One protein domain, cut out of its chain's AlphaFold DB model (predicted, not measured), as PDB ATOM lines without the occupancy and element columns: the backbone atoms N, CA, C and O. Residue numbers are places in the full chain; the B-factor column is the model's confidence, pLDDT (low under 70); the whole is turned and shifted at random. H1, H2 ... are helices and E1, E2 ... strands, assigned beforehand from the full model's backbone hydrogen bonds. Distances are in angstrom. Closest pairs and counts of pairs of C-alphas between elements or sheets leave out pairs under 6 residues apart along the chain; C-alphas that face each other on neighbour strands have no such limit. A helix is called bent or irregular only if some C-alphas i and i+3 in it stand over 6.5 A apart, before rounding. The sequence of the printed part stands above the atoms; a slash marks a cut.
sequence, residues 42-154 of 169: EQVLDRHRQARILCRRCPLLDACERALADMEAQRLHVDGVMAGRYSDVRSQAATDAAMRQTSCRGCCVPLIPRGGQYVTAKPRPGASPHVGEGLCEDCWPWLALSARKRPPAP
ATOM      1  N   GLU A  42      48.186  34.378  -0.834       91.06
ATOM      2  CA  GLU A  42      47.411  35.183  -1.780       91.06
ATOM      3  C   GLU A  42      46.565  34.318  -2.721       91.06
ATOM      4  O   GLU A  42      45.398  34.636  -2.950       91.06
ATOM      5  N   GLN A  43      47.104  33.184  -3.188       91.62
ATOM      6  CA  GLN A  43      46.391  32.245  -4.061       91.62
ATOM      7  C   GLN A  43      45.176  31.643  -3.347       91.62
ATOM      8  O   GLN A  43      44.068  31.651  -3.890       91.62
ATOM      9  N   VAL A  44      45.354  31.208  -2.093       91.25
ATOM     10  CA  VAL A  44      44.243  30.693  -1.280       91.25
ATOM     11  C   VAL A  44      43.184  31.775  -1.063       91.25
ATOM     12  O   VAL A  44      41.988  31.516  -1.188       91.25
ATOM     13  N   LEU A  45      43.599  33.006  -0.740       92.00
ATOM     14  CA  LEU A  45      42.675  34.108  -0.468       92.00
ATOM     15  C   LEU A  45      41.852  34.505  -1.698       92.00
ATOM     16  O   LEU A  45      40.657  34.784  -1.543       92.00
ATOM     17  N   ASP A  46      42.458  34.514  -2.887       92.62
ATOM     18  CA  ASP A  46      41.765  34.791  -4.146       92.62
ATOM     19  C   ASP A  46      40.753  33.683  -4.478       92.62
ATOM     20  O   ASP A  46      39.562  33.942  -4.675       92.62
ATOM     21  N   ARG A  47      41.170  32.420  -4.361       91.56
ATOM     22  CA  ARG A  47      40.287  31.259  -4.526       91.56
ATOM     23  C   ARG A  47      39.117  31.272  -3.535       91.56
ATOM     24  O   ARG A  47      37.955  31.105  -3.915       91.56
ATOM     25  N   HIS A  48      39.388  31.577  -2.268       93.31
ATOM     26  CA  HIS A  48      38.364  31.732  -1.237       93.31
ATOM     27  C   HIS A  48      37.463  32.945  -1.469       93.31
ATOM     28  O   HIS A  48      36.312  32.955  -1.026       93.31
ATOM     29  N   ARG A  49      37.940  34.008  -2.125       93.38
ATOM     30  CA  ARG A  49      37.081  35.132  -2.524       93.38
ATOM     31  C   ARG A  49      36.012  34.646  -3.501       93.38
ATOM     32  O   ARG A  49      34.835  34.936  -3.284       93.38
ATOM     33  N   GLN A  50      36.402  33.844  -4.490       90.88
ATOM     34  CA  GLN A  50      35.469  33.235  -5.437       90.88
ATOM     35  C   GLN A  50      34.481  32.292  -4.736       90.88
ATOM     36  O   GLN A  50      33.269  32.433  -4.911       90.88
ATOM     37  N   ALA A  51      34.960  31.396  -3.869       91.12
ATOM     38  CA  ALA A  51      34.103  30.482  -3.107       91.12
ATOM     39  C   ALA A  51      33.047  31.214  -2.265       91.12
ATOM     40  O   ALA A  51      31.876  30.826  -2.237       91.12
ATOM     41  N   ARG A  52      33.432  32.323  -1.618       92.25
ATOM     42  CA  ARG A  52      32.511  33.146  -0.822       92.25
ATOM     43  C   ARG A  52      31.419  33.789  -1.673       92.25
ATOM     44  O   ARG A  52      30.266  33.822  -1.243       92.25
ATOM     45  N   ILE A  53      31.753  34.269  -2.872       90.81
ATOM     46  CA  ILE A  53      30.774  34.822  -3.823       90.81
ATOM     47  C   ILE A  53      29.805  33.731  -4.286       90.81
ATOM     48  O   ILE A  53      28.594  33.955  -4.285       90.81
ATOM     49  N   LEU A  54      30.318  32.549  -4.634       89.12
ATOM     50  CA  LEU A  54      29.501  31.422  -5.085       89.12
ATOM     51  C   LEU A  54      28.547  30.929  -3.990       89.12
ATOM     52  O   LEU A  54      27.358  30.769  -4.250       89.12
ATOM     53  N   CYS A  55      29.019  30.790  -2.745       89.44
ATOM     54  CA  CYS A  55      28.157  30.438  -1.613       89.44
ATOM     55  C   CYS A  55      26.986  31.406  -1.436       89.44
ATOM     56  O   CYS A  55      25.869  30.963  -1.196       89.44
ATOM     57  N   ARG A  56      27.214  32.718  -1.581       86.31
ATOM     58  CA  ARG A  56      26.156  33.731  -1.413       86.31
ATOM     59  C   ARG A  56      25.047  33.643  -2.461       86.31
ATOM     60  O   ARG A  56      23.969  34.175  -2.234       86.31
ATOM     61  N   ARG A  57      25.320  33.009  -3.604       85.81
ATOM     62  CA  ARG A  57      24.344  32.766  -4.676       85.81
ATOM     63  C   ARG A  57      23.672  31.395  -4.561       85.81
ATOM     64  O   ARG A  57      22.780  31.098  -5.346       85.81
ATOM     65  N   CYS A  58      24.109  30.555  -3.624       84.06
ATOM     66  CA  CYS A  58      23.597  29.202  -3.473       84.06
ATOM     67  C   CYS A  58      22.202  29.219  -2.823       84.06
ATOM     68  O   CYS A  58      22.049  29.809  -1.752       84.06
ATOM     69  N   PRO A  59      21.201  28.522  -3.394       82.19
ATOM     70  CA  PRO A  59      19.869  28.423  -2.795       82.19
ATOM     71  C   PRO A  59      19.863  27.676  -1.451       82.19
ATOM     72  O   PRO A  59      18.914  27.797  -0.685       82.19
ATOM     73  N   LEU A  60      20.924  26.921  -1.143       82.25
ATOM     74  CA  LEU A  60      21.094  26.186   0.113       82.25
ATOM     75  C   LEU A  60      21.955  26.939   1.143       82.25
ATOM     76  O   LEU A  60      22.422  26.327   2.103       82.25
ATOM     77  N   LEU A  61      22.203  28.242   0.958       85.00
ATOM     78  CA  LEU A  61      23.059  29.027   1.855       85.00
ATOM     79  C   LEU A  61      22.630  28.909   3.321       85.00
ATOM     80  O   LEU A  61      23.467  28.611   4.169       85.00
ATOM     81  N   ASP A  62      21.339  29.068   3.605       83.56
ATOM     82  CA  ASP A  62      20.805  29.013   4.967       83.56
ATOM     83  C   ASP A  62      21.052  27.636   5.613       83.56
ATOM     84  O   ASP A  62      21.424  27.532   6.783       83.56
ATOM     85  N   ALA A  63      20.901  26.561   4.834       82.94
ATOM     86  CA  ALA A  63      21.170  25.201   5.286       82.94
ATOM     87  C   ALA A  63      22.666  24.990   5.588       82.94
ATOM     88  O   ALA A  63      23.019  24.403   6.612       82.94
ATOM     89  N   CYS A  64      23.550  25.519   4.736       86.94
ATOM     90  CA  CYS A  64      24.995  25.504   4.960       86.94
ATOM     91  C   CYS A  64      25.399  26.333   6.187       86.94
ATOM     92  O   CYS A  64      26.247  25.887   6.952       86.94
ATOM     93  N   GLU A  65      24.804  27.508   6.408       89.25
ATOM     94  CA  GLU A  65      25.074  28.331   7.595       89.25
ATOM     95  C   GLU A  65      24.660  27.607   8.877       89.25
ATOM     96  O   GLU A  65      25.424  27.574   9.841       89.25
ATOM     97  N   ARG A  66      23.486  26.962   8.874       83.81
ATOM     98  CA  ARG A  66      23.047  26.124   9.994       83.81
ATOM     99  C   ARG A  66      24.049  25.009  10.271       83.81
ATOM    100  O   ARG A  66      24.439  24.818  11.418       83.81
ATOM    101  N   ALA A  67      24.465  24.283   9.238       86.19
ATOM    102  CA  ALA A  67      25.379  23.168   9.418       86.19
ATOM    103  C   ALA A  67      26.770  23.618   9.888       86.19
ATOM    104  O   ALA A  67      27.338  22.989  10.777       86.19
ATOM    105  N   LEU A  68      27.287  24.734   9.362       89.75
ATOM    106  CA  LEU A  68      28.530  25.330   9.843       89.75
ATOM    107  C   LEU A  68      28.400  25.751  11.312       89.75
ATOM    108  O   LEU A  68      29.254  25.402  12.119       89.75
ATOM    109  N   ALA A  69      27.306  26.419  11.688       87.69
ATOM    110  CA  ALA A  69      27.059  26.785  13.077       87.69
ATOM    111  C   ALA A  69      27.021  25.546  13.992       87.69
ATOM    112  O   ALA A  69      27.620  25.566  15.069       87.69
ATOM    113  N   ASP A  70      26.352  24.465  13.579       85.56
ATOM    114  CA  ASP A  70      26.287  23.204  14.329       85.56
ATOM    115  C   ASP A  70      27.680  22.554  14.485       85.56
ATOM    116  O   ASP A  70      27.988  22.030  15.560       85.56
ATOM    117  N   MET A  71      28.547  22.629  13.466       86.94
ATOM    118  CA  MET A  71      29.949  22.181  13.541       86.94
ATOM    119  C   MET A  71      30.778  23.045  14.501       86.94
ATOM    120  O   MET A  71      31.497  22.505  15.344       86.94
ATOM    121  N   GLU A  72      30.629  24.369  14.444       88.75
ATOM    122  CA  GLU A  72      31.317  25.310  15.337       88.75
ATOM    123  C   GLU A  72      30.938  25.070  16.806       88.75
ATOM    124  O   GLU A  72      31.809  25.006  17.676       88.75
ATOM    125  N   ALA A  73      29.649  24.837  17.087       84.81
ATOM    126  CA  ALA A  73      29.165  24.480  18.427       84.81
ATOM    127  C   ALA A  73      29.803  23.179  18.947       84.81
ATOM    128  O   ALA A  73      30.116  23.056  20.132       84.81
ATOM    129  N   GLN A  74      30.030  22.221  18.048       84.69
ATOM    130  CA  GLN A  74      30.661  20.934  18.340       84.69
ATOM    131  C   GLN A  74      32.190  20.981  18.284       84.69
ATOM    132  O   GLN A  74      32.843  19.962  18.507       84.69
ATOM    133  N   ARG A  75      32.779  22.165  18.057       84.50
ATOM    134  CA  ARG A  75      34.233  22.378  17.971       84.50
ATOM    135  C   ARG A  75      34.875  21.623  16.806       84.50
ATOM    136  O   ARG A  75      36.062  21.299  16.857       84.50
ATOM    137  N   LEU A  76      34.099  21.342  15.767       85.19
ATOM    138  CA  LEU A  76      34.587  20.710  14.556       85.19
ATOM    139  C   LEU A  76      35.142  21.790  13.644       85.19
ATOM    140  O   LEU A  76      34.441  22.719  13.248       85.19
ATOM    141  N   HIS A  77      36.431  21.677  13.352       83.62
ATOM    142  CA  HIS A  77      37.084  22.584  12.430       83.62
ATOM    143  C   HIS A  77      36.615  22.297  11.002       83.62
ATOM    144  O   HIS A  77      36.712  21.167  10.523       83.62
ATOM    145  N   VAL A  78      36.137  23.344  10.334       86.00
ATOM    146  CA  VAL A  78      35.885  23.346   8.896       86.00
ATOM    147  C   VAL A  78      37.048  24.049   8.222       86.00
ATOM    148  O   VAL A  78      37.276  25.238   8.455       86.00
ATOM    149  N   ASP A  79      37.773  23.293   7.409       84.88
ATOM    150  CA  ASP A  79      38.863  23.829   6.609       84.88
ATOM    151  C   ASP A  79      38.315  24.569   5.380       84.88
ATOM    152  O   ASP A  79      37.347  24.128   4.749       84.88
ATOM    153  N   GLY A  80      38.929  25.707   5.061       89.12
ATOM    154  CA  GLY A  80      38.519  26.583   3.966       89.12
ATOM    155  C   GLY A  80      37.197  27.337   4.188       89.12
ATOM    156  O   GLY A  80      36.900  27.824   5.282       89.12
ATOM    157  N   VAL A  81      36.427  27.532   3.114       91.81
ATOM    158  CA  VAL A  81      35.186  28.324   3.089       91.81
ATOM    159  C   VAL A  81      33.966  27.417   3.136       91.81
ATOM    160  O   VAL A  81      33.767  26.586   2.260       91.81
ATOM    161  N   MET A  82      33.048  27.687   4.057       91.00
ATOM    162  CA  MET A  82      31.720  27.080   4.078       91.00
ATOM    163  C   MET A  82      30.678  28.165   4.330       91.00
ATOM    164  O   MET A  82      30.947  29.153   5.006       91.00
ATOM    165  N   ALA A  83      29.498  28.029   3.722       91.50
ATOM    166  CA  ALA A  83      28.416  29.006   3.872       91.50
ATOM    167  C   ALA A  83      28.830  30.466   3.553       91.50
ATOM    168  O   ALA A  83      28.265  31.436   4.039       91.50
ATOM    169  N   GLY A  84      29.852  30.647   2.712       91.81
ATOM    170  CA  GLY A  84      30.343  31.965   2.318       91.81
ATOM    171  C   GLY A  84      31.184  32.685   3.371       91.81
ATOM    172  O   GLY A  84      31.418  33.893   3.233       91.81
ATOM    173  N   ARG A  85      31.672  31.966   4.386       93.06
ATOM    174  CA  ARG A  85      32.565  32.479   5.427       93.06
ATOM    175  C   ARG A  85      33.572  31.421   5.884       93.06
ATOM    176  O   ARG A  85      33.543  30.279   5.439       93.06
ATOM    177  N   TYR A  86      34.482  31.845   6.751       92.94
ATOM    178  CA  TYR A  86      35.372  30.941   7.470       92.94
ATOM    179  C   TYR A  86      34.707  30.474   8.765       92.94
ATOM    180  O   TYR A  86      33.895  31.201   9.344       92.94
ATOM    181  N   SER A  87      35.100  29.290   9.228       90.75
ATOM    182  CA  SER A  87      34.818  28.827  10.588       90.75
ATOM    183  C   SER A  87      35.541  29.701  11.619       90.75
ATOM    184  O   SER A  87      36.628  30.233  11.363       90.75
ATOM    185  N   ASP A  88      34.956  29.849  12.804       87.19
ATOM    186  CA  ASP A  88      35.621  30.466  13.958       87.19
ATOM    187  C   ASP A  88      36.525  29.483  14.732       87.19
ATOM    188  O   ASP A  88      37.468  29.895  15.418       87.19
ATOM    189  N   VAL A  89      36.293  28.175  14.571       83.44
ATOM    190  CA  VAL A  89      37.117  27.103  15.138       83.44
ATOM    191  C   VAL A  89      38.470  27.070  14.430       83.44
ATOM    192  O   VAL A  89      38.553  26.902  13.212       83.44
ATOM    193  N   ARG A  90      39.547  27.221  15.208       75.81
ATOM    194  CA  ARG A  90      40.934  27.241  14.717       75.81
ATOM    195  C   ARG A  90      41.336  25.874  14.143       75.81
ATOM    196  O   ARG A  90      41.085  24.855  14.784       75.81
ATOM    197  N   SER A  91      42.036  25.870  13.010       71.19
ATOM    198  CA  SER A  91      42.776  24.690  12.554       71.19
ATOM    199  C   SER A  91      43.968  24.414  13.484       71.19
ATOM    200  O   SER A  91      44.444  25.299  14.203       71.19
ATOM    201  N   GLN A  92      44.477  23.182  13.489       65.19
ATOM    202  CA  GLN A  92      45.721  22.870  14.209       65.19
ATOM    203  C   GLN A  92      46.960  23.449  13.500       65.19
ATOM    204  O   GLN A  92      47.999  23.637  14.133       65.19
ATOM    205  N   ALA A  93      46.850  23.789  12.213       65.12
ATOM    206  CA  ALA A  93      47.920  24.401  11.439       65.12
ATOM    207  C   ALA A  93      48.048  25.902  11.763       65.12
ATOM    208  O   ALA A  93      47.110  26.685  11.627       65.12
ATOM    209  N   ALA A  94      49.236  26.342  12.187       64.69
ATOM    210  CA  ALA A  94      49.479  27.748  12.525       64.69
ATOM    211  C   ALA A  94      49.439  28.691  11.304       64.69
ATOM    212  O   ALA A  94      49.245  29.896  11.470       64.69
ATOM    213  N   THR A  95      49.604  28.147  10.097       66.50
ATOM    214  CA  THR A  95      49.771  28.868   8.825       66.50
ATOM    215  C   THR A  95      48.509  29.555   8.306       66.50
ATOM    216  O   THR A  95      48.611  30.436   7.457       66.50
ATOM    217  N   ASP A  96      47.332  29.226   8.845       70.81
ATOM    218  CA  ASP A  96      46.046  29.684   8.298       70.81
ATOM    219  C   ASP A  96      45.269  30.587   9.262       70.81
ATOM    220  O   ASP A  96      44.045  30.685   9.223       70.81
ATOM    221  N   ALA A  97      45.987  31.325  10.117       73.75
ATOM    222  CA  ALA A  97      45.383  32.278  11.050       73.75
ATOM    223  C   ALA A  97      44.495  33.337  10.360       73.75
ATOM    224  O   ALA A  97      43.535  33.815  10.966       73.75
ATOM    225  N   ALA A  98      44.796  33.683   9.102       79.38
ATOM    226  CA  ALA A  98      44.013  34.609   8.281       79.38
ATOM    227  C   ALA A  98      42.701  34.003   7.735       79.38
ATOM    228  O   ALA A  98      41.809  34.738   7.315       79.38
ATOM    229  N   MET A  99      42.564  32.674   7.751       86.12
ATOM    230  CA  MET A  99      41.411  31.923   7.232       86.12
ATOM    231  C   MET A  99      40.495  31.474   8.370       86.12
ATOM    232  O   MET A  99      39.941  30.380   8.372       86.12
ATOM    233  N   ARG A 100      40.356  32.340   9.371       87.94
ATOM    234  CA  ARG A 100      39.501  32.128  10.531       87.94
ATOM    235  C   ARG A 100      38.612  33.334  10.711       87.94
ATOM    236  O   ARG A 100      39.072  34.475  10.639       87.94
ATOM    237  N   GLN A 101      37.349  33.093  11.021       90.81
ATOM    238  CA  GLN A 101      36.484  34.183  11.414       90.81
ATOM    239  C   GLN A 101      36.790  34.612  12.855       90.81
ATOM    240  O   GLN A 101      36.664  33.833  13.793       90.81
ATOM    241  N   THR A 102      37.197  35.869  13.035       90.44
ATOM    242  CA  THR A 102      37.517  36.437  14.360       90.44
ATOM    243  C   THR A 102      36.661  37.636  14.740       90.44
ATOM    244  O   THR A 102      36.834  38.177  15.830       90.44
ATOM    245  N   SER A 103      35.777  38.072  13.845       93.31
ATOM    246  CA  SER A 103      34.987  39.292  13.996       93.31
ATOM    247  C   SER A 103      33.559  39.085  13.506       93.31
ATOM    248  O   SER A 103      33.305  38.251  12.631       93.31
ATOM    249  N   CYS A 104      32.633  39.853  14.074       94.69
ATOM    250  CA  CYS A 104      31.229  39.857  13.693       94.69
ATOM    251  C   CYS A 104      31.071  40.348  12.250       94.69
ATOM    252  O   CYS A 104      31.654  41.363  11.872       94.69
ATOM    253  N   ARG A 105      30.247  39.670  11.446       93.69
ATOM    254  CA  ARG A 105      29.950  40.085  10.062       93.69
ATOM    255  C   ARG A 105      29.078  41.340   9.961       93.69
ATOM    256  O   ARG A 105      29.042  41.940   8.894       93.69
ATOM    257  N   GLY A 106      28.363  41.695  11.031       94.56
ATOM    258  CA  GLY A 106      27.508  42.882  11.088       94.56
ATOM    259  C   GLY A 106      28.264  44.123  11.552       94.56
ATOM    260  O   GLY A 106      28.390  45.089  10.809       94.56
ATOM    261  N   CYS A 107      28.787  44.085  12.778       95.69
ATOM    262  CA  CYS A 107      29.395  45.245  13.438       95.69
ATOM    263  C   CYS A 107      30.926  45.180  13.578       95.69
ATOM    264  O   CYS A 107      31.516  46.052  14.208       95.69
ATOM    265  N   CYS A 108      31.583  44.151  13.032       95.44
ATOM    266  CA  CYS A 108      33.042  43.974  13.051       95.44
ATOM    267  C   CYS A 108      33.706  43.832  14.435       95.44
ATOM    268  O   CYS A 108      34.929  43.674  14.491       95.44
ATOM    269  N   VAL A 109      32.947  43.812  15.538       95.19
ATOM    270  CA  VAL A 109      33.510  43.574  16.879       95.19
ATOM    271  C   VAL A 109      34.202  42.211  16.943       95.19
ATOM    272  O   VAL A 109      33.760  41.273  16.265       95.19
ATOM    273  N   PRO A 110      35.281  42.060  17.733       93.44
ATOM    274  CA  PRO A 110      35.904  40.762  17.939       93.44
ATOM    275  C   PRO A 110      34.888  39.744  18.470       93.44
ATOM    276  O   PRO A 110      34.056  40.069  19.312       93.44
ATOM    277  N   LEU A 111      34.966  38.507  17.990       91.44
ATOM    278  CA  LEU A 111      34.113  37.421  18.464       91.44
ATOM    279  C   LEU A 111      34.852  36.526  19.455       91.44
ATOM    280  O   LEU A 111      36.029  36.201  19.270       91.44
ATOM    281  N   ILE A 112      34.124  36.087  20.476       89.44
ATOM    282  CA  ILE A 112      34.485  34.928  21.289       89.44
ATOM    283  C   ILE A 112      34.006  33.689  20.517       89.44
ATOM    284  O   ILE A 112      32.801  33.596  20.274       89.44
ATOM    285  N   PRO A 113      34.896  32.764  20.105       85.81
ATOM    286  CA  PRO A 113      34.500  31.591  19.327       85.81
ATOM    287  C   PRO A 113      33.442  30.741  20.040       85.81
ATOM    288  O   PRO A 113      33.515  30.547  21.254       85.81
ATOM    289  N   ARG A 114      32.495  30.192  19.275       83.94
ATOM    290  CA  ARG A 114      31.375  29.371  19.761       83.94
ATOM    291  C   ARG A 114      31.857  28.037  20.337       83.94
ATOM    292  O   ARG A 114      31.267  27.512  21.279       83.94
ATOM    293  N   GLY A 115      32.962  27.520  19.799       69.38
ATOM    294  CA  GLY A 115      33.622  26.305  20.258       69.38
ATOM    295  C   GLY A 115      35.143  26.353  20.081       69.38
ATOM    296  O   GLY A 115      35.664  26.857  19.092       69.38
ATOM    297  N   GLY A 116      35.887  25.826  21.058       60.62
ATOM    298  CA  GLY A 116      37.343  25.670  20.971       60.62
ATOM    299  C   GLY A 116      38.027  25.537  22.333       60.62
ATOM    300  O   GLY A 116      37.446  25.848  23.368       60.62
ATOM    301  N   GLN A 117      39.294  25.113  22.344       51.94
ATOM    302  CA  GLN A 117      40.122  25.050  23.563       51.94
ATOM    303  C   GLN A 117      40.366  26.431  24.207       51.94
ATOM    304  O   GLN A 117      40.838  26.502  25.334       51.94
ATOM    305  N   TYR A 118      40.023  27.517  23.505       53.38
ATOM    306  CA  TYR A 118      40.273  28.906  23.893       53.38
ATOM    307  C   TYR A 118      39.063  29.634  24.486       53.38
ATOM    308  O   TYR A 118      39.174  30.827  24.743       53.38
ATOM    309  N   VAL A 119      37.943  28.957  24.782       54.59
ATOM    310  CA  VAL A 119      36.915  29.555  25.667       54.59
ATOM    311  C   VAL A 119      37.524  29.878  27.048       54.59
ATOM    312  O   VAL A 119      37.041  30.745  27.765       54.59
ATOM    313  N   THR A 120      38.636  29.224  27.399       53.78
ATOM    314  CA  THR A 120      39.430  29.487  28.607       53.78
ATOM    315  C   THR A 120      40.420  30.649  28.467       53.78
ATOM    316  O   THR A 120      40.903  31.153  29.480       53.78
ATOM    317  N   ALA A 121      40.749  31.095  27.247       66.62
ATOM    318  CA  ALA A 121      41.617  32.250  27.059       66.62
ATOM    319  C   ALA A 121      40.831  33.534  27.316       66.62
ATOM    320  O   ALA A 121      39.680  33.663  26.901       66.62
ATOM    321  N   LYS A 122      41.469  34.503  27.982       76.19
ATOM    322  CA  LYS A 122      40.834  35.785  28.285       76.19
ATOM    323  C   LYS A 122      40.349  36.434  26.977       76.19
ATOM    324  O   LYS A 122      41.175  36.655  26.084       76.19
ATOM    325  N   PRO A 123      39.046  36.749  26.854       80.56
ATOM    326  CA  PRO A 123      38.521  37.438  25.688       80.56
ATOM    327  C   PRO A 123      39.275  38.742  25.430       80.56
ATOM    328  O   PRO A 123      39.720  39.420  26.364       80.56
ATOM    329  N   ARG A 124      39.404  39.111  24.154       82.44
ATOM    330  CA  ARG A 124      39.905  40.443  23.799       82.44
ATOM    331  C   ARG A 124      38.954  41.500  24.386       82.44
ATOM    332  O   ARG A 124      37.747  41.256  24.408       82.44
ATOM    333  N   PRO A 125      39.451  42.659  24.843       87.06
ATOM    334  CA  PRO A 125      38.581  43.755  25.260       87.06
ATOM    335  C   PRO A 125      37.561  44.094  24.164       87.06
ATOM    336  O   PRO A 125      37.929  44.195  22.994       87.06
ATOM    337  N   GLY A 126      36.287  44.225  24.540       89.56
ATOM    338  CA  GLY A 126      35.194  44.491  23.597       89.56
ATOM    339  C   GLY A 126      34.796  43.307  22.707       89.56
ATOM    340  O   GLY A 126      34.063  43.509  21.743       89.56
ATOM    341  N   ALA A 127      35.276  42.089  22.986       90.94
ATOM    342  CA  ALA A 127      34.799  40.899  22.292       90.94
ATOM    343  C   ALA A 127      33.382  40.521  22.749       90.94
ATOM    344  O   ALA A 127      33.094  40.552  23.945       90.94
ATOM    345  N   SER A 128      32.535  40.111  21.808       92.44
ATOM    346  CA  SER A 128      31.165  39.659  22.076       92.44
ATOM    347  C   SER A 128      31.010  38.159  21.770       92.44
ATOM    348  O   SER A 128      31.725  37.638  20.902       92.44
ATOM    349  N   PRO A 129      30.123  37.431  22.474       90.81
ATOM    350  CA  PRO A 129      29.835  36.031  22.185       90.81
ATOM    351  C   PRO A 129      29.401  35.803  20.731       90.81
ATOM    352  O   PRO A 129      28.495  36.467  20.226       90.81
ATOM    353  N   HIS A 130      30.020  34.832  20.054       90.94
ATOM    354  CA  HIS A 130      29.518  34.331  18.776       90.94
ATOM    355  C   HIS A 130      28.313  33.416  19.015       90.94
ATOM    356  O   HIS A 130      28.433  32.361  19.638       90.94
ATOM    357  N   VAL A 131      27.153  33.800  18.486       88.88
ATOM    358  CA  VAL A 131      25.896  33.053  18.673       88.88
ATOM    359  C   VAL A 131      25.519  32.176  17.471       88.88
ATOM    360  O   VAL A 131      24.786  31.198  17.628       88.88
ATOM    361  N   GLY A 132      26.077  32.458  16.291       88.38
ATOM    362  CA  GLY A 132      25.924  31.680  15.059       88.38
ATOM    363  C   GLY A 132      26.054  32.552  13.808       88.38
ATOM    364  O   GLY A 132      25.978  33.778  13.892       88.38
ATOM    365  N   GLU A 133      26.252  31.920  12.645       89.25
ATOM    366  CA  GLU A 133      26.360  32.570  11.317       89.25
ATOM    367  C   GLU A 133      27.458  33.643  11.198       89.25
ATOM    368  O   GLU A 133      27.481  34.471  10.278       89.25
ATOM    369  N   GLY A 134      28.396  33.637  12.141       92.00
ATOM    370  CA  GLY A 134      29.429  34.643  12.242       92.00
ATOM    371  C   GLY A 134      28.955  35.978  12.829       92.00
ATOM    372  O   GLY A 134      29.494  37.027  12.458       92.00
ATOM    373  N   LEU A 135      27.935  35.969  13.691       94.12
ATOM    374  CA  LEU A 135      27.318  37.165  14.272       94.12
ATOM    375  C   LEU A 135      27.450  37.206  15.799       94.12
ATOM    376  O   LEU A 135      27.388  36.179  16.475       94.12
ATOM    377  N   CYS A 136      27.619  38.414  16.337       94.38
ATOM    378  CA  CYS A 136      27.524  38.662  17.773       94.38
ATOM    379  C   CYS A 136      26.064  38.678  18.243       94.38
ATOM    380  O   CYS A 136      25.147  38.774  17.421       94.38
ATOM    381  N   GLU A 137      25.859  38.635  19.557       93.00
ATOM    382  CA  GLU A 137      24.529  38.652  20.182       93.00
ATOM    383  C   GLU A 137      23.670  39.865  19.782       93.00
ATOM    384  O   GLU A 137      22.469  39.715  19.590       93.00
ATOM    385  N   ASP A 138      24.284  41.031  19.549       94.56
ATOM    386  CA  ASP A 138      23.561  42.245  19.141       94.56
ATOM    387  C   ASP A 138      23.113  42.203  17.676       94.56
ATOM    388  O   ASP A 138      22.046  42.691  17.312       94.56
ATOM    389  N   CYS A 139      23.951  41.640  16.801       94.62
ATOM    390  CA  CYS A 139      23.695  41.598  15.362       94.62
ATOM    391  C   CYS A 139      22.783  40.437  14.962       94.62
ATOM    392  O   CYS A 139      22.073  40.527  13.959       94.62
ATOM    393  N   TRP A 140      22.827  39.335  15.707       92.44
ATOM    394  CA  TRP A 140      22.142  38.098  15.351       92.44
ATOM    395  C   TRP A 140      20.621  38.247  15.182       92.44
ATOM    396  O   TRP A 140      20.134  37.812  14.138       92.44
ATOM    397  N   PRO A 141      19.869  38.924  16.078       90.31
ATOM    398  CA  PRO A 141      18.415  39.066  15.936       90.31
ATOM    399  C   PRO A 141      17.974  39.735  14.629       90.31
ATOM    400  O   PRO A 141      16.873  39.488  14.147       90.31
ATOM    401  N   TRP A 142      18.833  40.577  14.053       90.00
ATOM    402  CA  TRP A 142      18.506  41.402  12.889       90.00
ATOM    403  C   TRP A 142      19.094  40.863  11.587       90.00
ATOM    404  O   TRP A 142      18.507  41.042  10.521       90.00
ATOM    405  N   LEU A 143      20.270  40.233  11.655       89.19
ATOM    406  CA  LEU A 143      21.039  39.845  10.473       89.19
ATOM    407  C   LEU A 143      21.023  38.342  10.201       89.19
ATOM    408  O   LEU A 143      21.224  37.955   9.046       89.19
ATOM    409  N   ALA A 144      20.773  37.503  11.213       86.75
ATOM    410  CA  ALA A 144      20.813  36.061  11.024       86.75
ATOM    411  C   ALA A 144      19.740  35.603  10.024       86.75
ATOM    412  O   ALA A 144      18.588  36.051  10.022       86.75
ATOM    413  N   LEU A 145      20.128  34.687   9.149       77.44
ATOM    414  CA  LEU A 145      19.230  33.981   8.244       77.44
ATOM    415  C   LEU A 145      18.285  33.098   9.068       77.44
ATOM    416  O   LEU A 145      17.068  33.156   8.893       77.44
ATOM    417  N   SER A 146      18.820  32.389  10.066       74.75
ATOM    418  CA  SER A 146      18.052  31.536  10.977       74.75
ATOM    419  C   SER A 146      17.069  32.290  11.876       74.75
ATOM    420  O   SER A 146      16.041  31.710  12.231       74.75
ATOM    421  N   ALA A 147      17.318  33.567  12.201       70.44
ATOM    422  CA  ALA A 147      16.382  34.391  12.976       70.44
ATOM    423  C   ALA A 147      15.068  34.665  12.220       70.44
ATOM    424  O   ALA A 147      14.034  34.890  12.842       70.44
ATOM    425  N   ARG A 148      15.083  34.603  10.881       70.31
ATOM    426  CA  ARG A 148      13.888  34.803  10.043       70.31
ATOM    427  C   ARG A 148      13.040  33.537   9.932       70.31
ATOM    428  O   ARG A 148      11.814  33.615   9.923       70.31
ATOM    429  N   LYS A 149      13.691  32.376   9.840       67.19
ATOM    430  CA  LYS A 149      13.093  31.034   9.860       67.19
ATOM    431  C   LYS A 149      14.227  30.023   9.990       67.19
ATOM    432  O   LYS A 149      15.208  30.138   9.263       67.19
ATOM    433  N   ARG A 150      14.107  29.004  10.852       64.94
ATOM    434  CA  ARG A 150      15.132  27.947  10.909       64.94
ATOM    435  C   ARG A 150      15.118  27.167   9.583       64.94
ATOM    436  O   ARG A 150      14.112  26.511   9.302       64.94
ATOM    437  N   PRO A 151      16.193  27.201   8.780       67.12
ATOM    438  CA  PRO A 151      16.246  26.461   7.528       67.12
ATOM    439  C   PRO A 151      16.336  24.953   7.808       67.12
ATOM    440  O   PRO A 151      16.874  24.544   8.853       67.12
ATOM    441  N   PRO A 152      15.821  24.099   6.903       68.00
ATOM    442  CA  PRO A 152      16.085  22.669   6.975       68.00
ATOM    443  C   PRO A 152      17.600  22.420   6.945       68.00
ATOM    444  O   PRO A 152      18.372  23.235   6.436       68.00
ATOM    445  N   ALA A 153      18.037  21.309   7.539       64.94
ATOM    446  CA  ALA A 153      19.420  20.875   7.373       64.94
ATOM    447  C   ALA A 153      19.702  20.627   5.876       64.94
ATOM    448  O   ALA A 153      18.760  20.318   5.137       64.94
ATOM    449  N   PRO A 154      20.959  20.754   5.414       64.38
ATOM    450  CA  PRO A 154      21.278  20.446   4.027       64.38
ATOM    451  C   PRO A 154      20.881  18.992   3.715       64.38
ATOM    452  O   PRO A 154      20.979  18.146   4.607       64.38
TER     453      PRO A 154
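AT A GLANCE: This is residues 42 to 154 of the 169 residues of the protein "4Fe-4S Wbl-type domain-containing protein" of Corynebacterium doosanense CAU 212 = DSM 45436 (UniProt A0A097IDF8). The two longest helices, H1 and H2, meet near their ends in a V, and residues 74 to 93, a long loop with no named element, fold back into its opening with their turn at residues 83 and 84. Strand E1, with the loops beside it, and the short helices H5 and H6 make the other side of the body, while short H3 and H4 lie in its loop-rich parts. The printed part has 113 residues, with helices H1 to H4, then E1, then H5 and H6; it is mostly helix by its named elements, which hold under half of the residues. It is compact, with a radius of gyration of the C-alphas of 13.5 A, and spans 38 by 35 by 25 A.

IN THESE COORDINATES: H1, residues 42 to 56, is 21.3 A long and begins at C-alpha 42 (47.411, 35.183, -1.780). H2, residues 61 to 73, is 18.2 A long. H3 is residues 94 to 99, H4 residues 117 to 120, E1 residues 128 to 132 and H5 residues 140 to 143. H6, residues 145 to 148, ends at C-alpha 148 (13.888, 34.803, 10.043). H3 is irregular, with C-alphas 95 and 98 8.1 A apart; H4 only just is, with C-alphas 117 and 120 6.8 A apart.

HOW THE PARTS SIT: H1 and H2 are close but not clearly touching, at a steep tilt of 60 degrees, opposite ways; their closest C-alphas, of Cys 55 and Leu 61, are 6.3 A apart. H2 and H6 only just touch, with 3 pairs of C-alphas within 8 A, through residues 62 to 66 of H2 alone; Asp 62 and Leu 145 have the closest C-alphas, 6.2 A. E1 pairs with no named strand, but residues 130 to 132 pair antiparallel with residues 135 to 136. Every O i to N i+4 pair is within hydrogen-bond range in H1 and H2; in H3 0 of 2 are, beside 1 of 3 O i to N i+3 pairs, and H4, H5 and H6 are too short for an O i to N i+4 pair.

THE WHOLE: The C-alphas of Pro 59 and Lys 122, the two farthest apart, are 38.2 A apart. The printed part has no cut; the links H2 to H3 and H3 to H4 are long. Confidence is low, under 70, in residues 92 to 95, 115 to 121 and 149 to 154.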